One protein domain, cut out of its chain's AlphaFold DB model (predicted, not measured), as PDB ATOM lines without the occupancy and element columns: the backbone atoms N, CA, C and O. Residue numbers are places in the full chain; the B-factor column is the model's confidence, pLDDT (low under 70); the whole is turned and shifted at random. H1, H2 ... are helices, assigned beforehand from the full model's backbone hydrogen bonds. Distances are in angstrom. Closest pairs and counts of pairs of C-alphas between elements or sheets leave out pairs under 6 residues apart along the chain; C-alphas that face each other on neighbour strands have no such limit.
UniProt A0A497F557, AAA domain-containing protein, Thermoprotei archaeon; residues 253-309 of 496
ATOM      1  N   GLU A 253     -27.311 -21.429  23.446       91.69
ATOM      2  CA  GLU A 253     -28.327 -21.426  22.387       91.69
ATOM      3  C   GLU A 253     -27.694 -21.727  21.022       91.69
ATOM      4  O   GLU A 253     -28.215 -22.561  20.280       91.69
ATOM      5  N   GLY A 254     -26.548 -21.122  20.705       92.88
ATOM      6  CA  GLY A 254     -25.856 -21.352  19.444       92.88
ATOM      7  C   GLY A 254     -25.332 -22.779  19.293       92.88
ATOM      8  O   GLY A 254     -25.524 -23.392  18.241       92.88
ATOM      9  N   ILE A 255     -24.732 -23.344  20.347       93.44
ATOM     10  CA  ILE A 255     -24.249 -24.736  20.354       93.44
ATOM     11  C   ILE A 255     -25.420 -25.712  20.201       93.44
ATOM     12  O   ILE A 255     -25.373 -26.613  19.364       93.44
ATOM     13  N   TYR A 256     -26.484 -25.524  20.981       94.25
ATOM     14  CA  TYR A 256     -27.654 -26.397  20.951       94.25
ATOM     15  C   TYR A 256     -28.380 -26.337  19.601       94.25
ATOM     16  O   TYR A 256     -28.709 -27.378  19.031       94.25
ATOM     17  N   THR A 257     -28.539 -25.140  19.030       95.00
ATOM     18  CA  THR A 257     -29.091 -24.964  17.677       95.00
ATOM     19  C   THR A 257     -28.241 -25.709  16.650       95.00
ATOM     20  O   THR A 257     -28.784 -26.413  15.800       95.00
ATOM     21  N   MET A 258     -26.909 -25.620  16.741       94.50
ATOM     22  CA  MET A 258     -26.010 -26.340  15.836       94.50
ATOM     23  C   MET A 258     -26.188 -27.865  15.944       94.50
ATOM     24  O   MET A 258     -26.239 -28.559  14.927       94.50
ATOM     25  N   MET A 259     -26.355 -28.395  17.160       94.56
ATOM     26  CA  MET A 259     -26.666 -29.815  17.383       94.56
ATOM     27  C   MET A 259     -28.013 -30.219  16.771       94.56
ATOM     28  O   MET A 259     -28.115 -31.295  16.175       94.56
ATOM     29  N   GLN A 260     -29.032 -29.363  16.876       93.69
ATOM     30  CA  GLN A 260     -30.353 -29.599  16.292       93.69
ATOM     31  C   GLN A 260     -30.303 -29.656  14.763       93.69
ATOM     32  O   GLN A 260     -30.767 -30.631  14.170       93.69
ATOM     33  N   VAL A 261     -29.718 -28.644  14.115       92.81
ATOM     34  CA  VAL A 261     -29.695 -28.554  12.642       92.81
ATOM     35  C   VAL A 261     -28.828 -29.638  12.005       92.81
ATOM     36  O   VAL A 261     -29.151 -30.119  10.922       92.81
ATOM     37  N   LYS A 262     -27.765 -30.081  12.689       91.50
ATOM     38  CA  LYS A 262     -26.932 -31.216  12.258       91.50
ATOM     39  C   LYS A 262     -27.572 -32.582  12.542       91.50
ATOM     40  O   LYS A 262     -27.045 -33.593  12.094       91.50
ATOM     41  N   GLY A 263     -28.703 -32.627  13.250       90.62
ATOM     42  CA  GLY A 263     -29.478 -33.847  13.484       90.62
ATOM     43  C   GLY A 263     -29.041 -34.681  14.688       90.62
ATOM     44  O   GLY A 263     -29.554 -35.783  14.866       90.62
ATOM     45  N   LEU A 264     -28.154 -34.170  15.548       90.12
ATOM     46  CA  LEU A 264     -27.676 -34.897  16.730       90.12
ATOM     47  C   LEU A 264     -28.801 -35.169  17.742       90.12
ATOM     48  O   LEU A 264     -28.822 -36.221  18.379       90.12
ATOM     49  N   THR A 265     -29.783 -34.269  17.834       90.44
ATOM     50  CA  THR A 265     -30.956 -34.439  18.708       90.44
ATOM     51  C   THR A 265     -31.807 -35.650  18.346       90.44
ATOM     52  O   THR A 265     -32.423 -36.237  19.230       90.44
ATOM     53  N   LYS A 266     -31.811 -36.075  17.075       89.50
ATOM     54  CA  LYS A 266     -32.519 -37.290  16.640       89.50
ATOM     55  C   LYS A 266     -31.835 -38.572  17.118       89.50
ATOM     56  O   LYS A 266     -32.492 -39.600  17.210       89.50
ATOM     57  N   VAL A 267     -30.533 -38.508  17.398       88.75
ATOM     58  CA  VAL A 267     -29.720 -39.655  17.828       88.75
ATOM     59  C   VAL A 267     -29.675 -39.754  19.351       88.75
ATOM     60  O   VAL A 267     -29.832 -40.837  19.903       88.75
ATOM     61  N   LEU A 268     -29.462 -38.625  20.036       87.69
ATOM     62  CA  LEU A 268     -29.235 -38.584  21.484       87.69
ATOM     63  C   LEU A 268     -30.457 -38.203  22.323       87.69
ATOM     64  O   LEU A 268     -30.434 -38.401  23.537       87.69
ATOM     65  N   GLY A 269     -31.493 -37.642  21.701       91.44
ATOM     66  CA  GLY A 269     -32.591 -36.988  22.404       91.44
ATOM     67  C   GLY A 269     -32.246 -35.564  22.855       91.44
ATOM     68  O   GLY A 269     -31.087 -35.145  22.885       91.44
ATOM     69  N   HIS A 270     -33.281 -34.794  23.193       90.31
ATOM     70  CA  HIS A 270     -33.149 -33.379  23.546       90.31
ATOM     71  C   HIS A 270     -32.382 -33.156  24.855       90.31
ATOM     72  O   HIS A 270     -31.437 -32.372  24.867       90.31
ATOM     73  N   GLU A 271     -32.725 -33.885  25.920       86.94
ATOM     74  CA  GLU A 271     -32.129 -33.712  27.255       86.94
ATOM     75  C   GLU A 271     -30.605 -33.882  27.232       86.94
ATOM     76  O   GLU A 271     -29.854 -33.011  27.672       86.94
ATOM     77  N   ARG A 272     -30.129 -34.962  26.605       86.19
ATOM     78  CA  ARG A 272     -28.696 -35.251  26.512       86.19
ATOM     79  C   ARG A 272     -27.948 -34.244  25.638       86.19
ATOM     80  O   ARG A 272     -26.800 -33.909  25.932       86.19
ATOM     81  N   CYS A 273     -28.576 -33.730  24.578       89.50
ATOM     82  CA  CYS A 273     -27.998 -32.647  23.783       89.50
ATOM     83  C   CYS A 273     -27.895 -31.342  24.576       89.50
ATOM     84  O   CYS A 273     -26.892 -30.643  24.443       89.50
ATOM     85  N   GLU A 274     -28.874 -31.019  25.421       88.75
ATOM     86  CA  GLU A 274     -28.775 -29.852  26.299       88.75
ATOM     87  C   GLU A 274     -27.634 -30.001  27.309       88.75
ATOM     88  O   GLU A 274     -26.821 -29.087  27.458       88.75
ATOM     89  N   GLU A 275     -27.511 -31.157  27.965       84.50
ATOM     90  CA  GLU A 275     -26.405 -31.436  28.888       84.50
ATOM     91  C   GLU A 275     -25.036 -31.281  28.212       84.50
ATOM     92  O   GLU A 275     -24.135 -30.628  28.751       84.50
ATOM     93  N   LEU A 276     -24.885 -31.839  27.007       86.69
ATOM     94  CA  LEU A 276     -23.662 -31.720  26.217       86.69
ATOM     95  C   LEU A 276     -23.398 -30.276  25.785       86.69
ATOM     96  O   LEU A 276     -22.263 -29.814  25.898       86.69
ATOM     97  N   ALA A 277     -24.419 -29.541  25.343       89.56
ATOM     98  CA  ALA A 277     -24.276 -28.140  24.961       89.56
ATOM     99  C   ALA A 277     -23.816 -27.277  26.146       89.56
ATOM    100  O   ALA A 277     -22.888 -26.479  25.995       89.56
ATOM    101  N   ARG A 278     -24.385 -27.485  27.344       86.81
ATOM    102  CA  ARG A 278     -23.936 -26.807  28.577       86.81
ATOM    103  C   ARG A 278     -22.488 -27.161  28.902       86.81
ATOM    104  O   ARG A 278     -21.690 -26.269  29.183       86.81
ATOM    105  N   LYS A 279     -22.119 -28.443  28.803       83.56
ATOM    106  CA  LYS A 279     -20.740 -28.901  29.032       83.56
ATOM    107  C   LYS A 279     -19.749 -28.229  28.078       83.56
ATOM    108  O   LYS A 279     -18.727 -27.728  28.534       83.56
ATOM    109  N   LEU A 280     -20.044 -28.187  26.778       86.19
ATOM    110  CA  LEU A 280     -19.180 -27.550  25.776       86.19
ATOM    111  C   LEU A 280     -19.072 -26.033  25.982       86.19
ATOM    112  O   LEU A 280     -17.983 -25.474  25.855       86.19
ATOM    113  N   CYS A 281     -20.173 -25.374  26.356       86.12
ATOM    114  CA  CYS A 281     -20.183 -23.941  26.658       86.12
ATOM    115  C   CYS A 281     -19.311 -23.613  27.885       86.12
ATOM    116  O   CYS A 281     -18.472 -22.713  27.829       86.12
ATOM    117  N   ASN A 282     -19.427 -24.411  28.953       83.12
ATOM    118  CA  ASN A 282     -18.637 -24.258  30.182       83.12
ATOM    119  C   ASN A 282     -17.149 -24.588  29.987       83.12
ATOM    120  O   ASN A 282     -16.313 -24.096  30.737       83.12
ATOM    121  N   LEU A 283     -16.805 -25.384  28.971       81.12
ATOM    122  CA  LEU A 283     -15.420 -25.622  28.555       81.12
ATOM    123  C   LEU A 283     -14.846 -24.485  27.687       81.12
ATOM    124  O   LEU A 283     -13.643 -24.469  27.438       81.12
ATOM    125  N   GLY A 284     -15.671 -23.540  27.221       82.00
ATOM    126  CA  GLY A 284     -15.231 -22.431  26.366       82.00
ATOM    127  C   GLY A 284     -14.840 -22.863  24.948       82.00
ATOM    128  O   GLY A 284     -13.944 -22.270  24.343       82.00
ATOM    129  N   VAL A 285     -15.480 -23.911  24.423       84.94
ATOM    130  CA  VAL A 285     -15.172 -24.488  23.104       84.94
ATOM    131  C   VAL A 285     -15.594 -23.531  21.977       84.94
ATOM    132  O   VAL A 285     -16.613 -22.845  22.071       84.94
ATOM    133  N   ASN A 286     -14.806 -23.463  20.898       89.00
ATOM    134  CA  ASN A 286     -15.143 -22.663  19.714       89.00
ATOM    135  C   ASN A 286     -16.146 -23.394  18.795       89.00
ATOM    136  O   ASN A 286     -16.383 -24.592  18.932       89.00
ATOM    137  N   MET A 287     -16.759 -22.679  17.846       90.75
ATOM    138  CA  MET A 287     -17.804 -23.269  17.001       90.75
ATOM    139  C   MET A 287     -17.262 -24.358  16.058       90.75
ATOM    140  O   MET A 287     -17.944 -25.352  15.824       90.75
ATOM    141  N   ALA A 288     -16.038 -24.215  15.547       90.25
ATOM    142  CA  ALA A 288     -15.413 -25.221  14.686       90.25
ATOM    143  C   ALA A 288     -15.228 -26.563  15.415       90.25
ATOM    144  O   ALA A 288     -15.572 -27.617  14.880       90.25
ATOM    145  N   ASP A 289     -14.773 -26.518  16.665       89.88
ATOM    146  CA  ASP A 289     -14.637 -27.691  17.524       89.88
ATOM    147  C   ASP A 289     -15.991 -28.310  17.877       89.88
ATOM    148  O   ASP A 289     -16.104 -29.533  17.913       89.88
ATOM    149  N   VAL A 290     -17.036 -27.499  18.076       91.00
ATOM    150  CA  VAL A 290     -18.413 -27.991  18.269       91.00
ATOM    151  C   VAL A 290     -18.899 -28.737  17.026       91.00
ATOM    152  O   VAL A 290     -19.427 -29.843  17.139       91.00
ATOM    153  N   VAL A 291     -18.704 -28.174  15.831       91.75
ATOM    154  CA  VAL A 291     -19.101 -28.822  14.572       91.75
ATOM    155  C   VAL A 291     -18.325 -30.123  14.356       91.75
ATOM    156  O   VAL A 291     -18.932 -31.129  13.985       91.75
ATOM    157  N   ARG A 292     -17.018 -30.136  14.650       90.81
ATOM    158  CA  ARG A 292     -16.183 -31.348  14.628       90.81
ATOM    159  C   ARG A 292     -16.695 -32.398  15.615       90.81
ATOM    160  O   ARG A 292     -16.916 -33.534  15.215       90.81
ATOM    161  N   TYR A 293     -16.970 -32.000  16.857       90.12
ATOM    162  CA  TYR A 293     -17.509 -32.874  17.902       90.12
ATOM    163  C   TYR A 293     -18.818 -33.547  17.466       90.12
ATOM    164  O   TYR A 293     -18.981 -34.756  17.625       90.12
ATOM    165  N   ILE A 294     -19.742 -32.778  16.882       91.19
ATOM    166  CA  ILE A 294     -21.009 -33.304  16.357       91.19
ATOM    167  C   ILE A 294     -20.753 -34.274  15.196       91.19
ATOM    168  O   ILE A 294     -21.361 -35.340  15.148       91.19
ATOM    169  N   GLY A 295     -19.854 -33.918  14.275       90.62
ATOM    170  CA  GLY A 295     -19.493 -34.755  13.132       90.62
ATOM    171  C   GLY A 295     -18.895 -36.102  13.543       90.62
ATOM    172  O   GLY A 295     -19.325 -37.135  13.035       90.62
ATOM    173  N   ASP A 296     -17.967 -36.103  14.502       90.38
ATOM    174  CA  ASP A 296     -17.365 -37.328  15.040       90.38
ATOM    175  C   ASP A 296     -18.412 -38.218  15.714       90.38
ATOM    176  O   ASP A 296     -18.441 -39.426  15.468       90.38
ATOM    177  N   TYR A 297     -19.327 -37.618  16.485       89.19
ATOM    178  CA  TYR A 297     -20.416 -38.349  17.129       89.19
ATOM    179  C   TYR A 297     -21.348 -39.011  16.106       89.19
ATOM    180  O   TYR A 297     -21.673 -40.191  16.227       89.19
ATOM    181  N   LEU A 298     -21.758 -38.270  15.071       89.81
ATOM    182  CA  LEU A 298     -22.609 -38.794  13.997       89.81
ATOM    183  C   LEU A 298     -21.897 -39.864  13.157       89.81
ATOM    184  O   LEU A 298     -22.553 -40.755  12.625       89.81
ATOM    185  N   ALA A 299     -20.568 -39.808  13.067       89.94
ATOM    186  CA  ALA A 299     -19.745 -40.831  12.428       89.94
ATOM    187  C   ALA A 299     -19.479 -42.060  13.323       89.94
ATOM    188  O   ALA A 299     -18.759 -42.964  12.900       89.94
ATOM    189  N   GLY A 300     -20.012 -42.099  14.552       86.94
ATOM    190  CA  GLY A 300     -19.797 -43.189  15.509       86.94
ATOM    191  C   GLY A 300     -18.383 -43.242  16.101       86.94
ATOM    192  O   GLY A 300     -17.995 -44.262  16.666       86.94
ATOM    193  N   LYS A 301     -17.595 -42.170  15.965       87.94
ATOM    194  CA  LYS A 301     -16.259 -42.054  16.561       87.94
ATOM    195  C   LYS A 301     -16.371 -41.515  17.983       87.94
ATOM    196  O   LYS A 301     -17.260 -40.722  18.284       87.94
ATOM    197  N   GLU A 302     -15.432 -41.891  18.852       79.69
ATOM    198  CA  GLU A 302     -15.304 -41.232  20.151       79.69
ATOM    199  C   GLU A 302     -14.867 -39.777  19.943       79.69
ATOM    200  O   GLU A 302     -13.765 -39.535  19.437       79.69
ATOM    201  N   PRO A 303     -15.704 -38.797  20.317       77.56
ATOM    202  CA  PRO A 303     -15.403 -37.409  20.044       77.56
ATOM    203  C   PRO A 303     -14.270 -36.953  20.962       77.56
ATOM    204  O   PRO A 303     -14.386 -36.959  22.192       77.56
ATOM    205  N   ARG A 304     -13.158 -36.536  20.360       73.38
ATOM    206  CA  ARG A 304     -12.013 -36.008  21.097       73.38
ATOM    207  C   ARG A 304     -12.116 -34.496  21.148       73.38
ATOM    208  O   ARG A 304     -11.976 -33.816  20.138       73.38
ATOM    209  N   LEU A 305     -12.332 -33.972  22.348       67.94
ATOM    210  CA  LEU A 305     -12.043 -32.574  22.617       67.94
ATOM    211  C   LEU A 305     -10.545 -32.497  22.875       67.94
ATOM    212  O   LEU A 305     -10.063 -32.969  23.906       67.94
ATOM    213  N   GLU A 306      -9.800 -31.940  21.926       59.75
ATOM    214  CA  GLU A 306      -8.465 -31.457  22.255       59.75
ATOM    215  C   GLU A 306      -8.610 -30.494  23.432       59.75
ATOM    216  O   GLU A 306      -9.532 -29.676  23.466       59.75
ATOM    217  N   ALA A 307      -7.748 -30.639  24.439       51.19
ATOM    218  CA  ALA A 307      -7.737 -29.738  25.575       51.19
ATOM    219  C   ALA A 307      -7.339 -28.351  25.065       51.19
ATOM    220  O   ALA A 307      -6.159 -27.999  25.039       51.19
ATOM    221  N   VAL A 308      -8.326 -27.564  24.635       53.81
ATOM    222  CA  VAL A 308      -8.165 -26.139  24.391       53.81
ATOM    223  C   VAL A 308      -7.844 -25.569  25.762       53.81
ATOM    224  O   VAL A 308      -8.738 -25.346  26.576       53.81
ATOM    225  N   LYS A 309      -6.546 -25.454  26.074       50.12
ATOM    226  CA  LYS A 309      -6.066 -24.788  27.286       50.12
ATOM    227  C   LYS A 309      -6.828 -23.475  27.369       50.12
ATOM    228  O   LYS A 309      -6.731 -22.658  26.454       50.12
TER     229      LYS A 309
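Overview. This is residues 253 to 309 of the 496 residues of the protein "AAA domain-containing protein" of Thermoprotei archaeon (UniProt A0A497F557). Three helices, H1, H3 and H4, make a small triangular cluster at steep tilts, with the short H2 at one end of it. After H4 a tail with no named element, residues 299 to 309, turns and folds back in the general direction of H4's start. The printed part has 57 residues with four named helices, in the order H1, H2, H3, H4, and no named strand; the class is all helix. It is compact, with a radius of gyration of the C-alphas of 10.3 A and spans of 31 by 23 by 15 A.

Along the chain. H1 takes residues 253 to 261, 12.2 A long, from C-alpha 253 at (-28.327, -21.426, 22.387). H2 takes residues 264 to 268. H3, residues 270 to 282, is the longest helix at 18.4 A. H4, residues 287 to 298, is 16.5 A long and ends with C-alpha 298 at (-22.609, -38.794, 13.997).

Arrangement. H1 touches H3, with the closest C-alphas, those of Tyr 256 and Ala 277, 5.5 A apart; they run opposite ways at a steep tilt of 43 degrees. H1 also touches H4, at Met 259 and Ile 294, whose C-alphas are the closest at 6.7 A; they run the same way at a tilt of 36 degrees, only just steep. H3 and H4 are close but not clearly touching, their closest C-alphas, those of Leu 280 and Val 290, being 7.6 A apart. H2 is near H1, H3 and H4; its closest C-alphas to H3 are those of Thr 265 and Cys 273, 6.1 A apart. In H1, H2, H3 and H4 every O i to N i+4 pair is within hydrogen-bond range.

Size, cuts and confidence. The two C-alphas farthest apart, those of Lys 266 and Lys 309, are 31.1 A apart. The printed part has no cut, and its three links between helices are tight. The mean pLDDT of the printed part is 85.8; residues 305 to 309 are under 70.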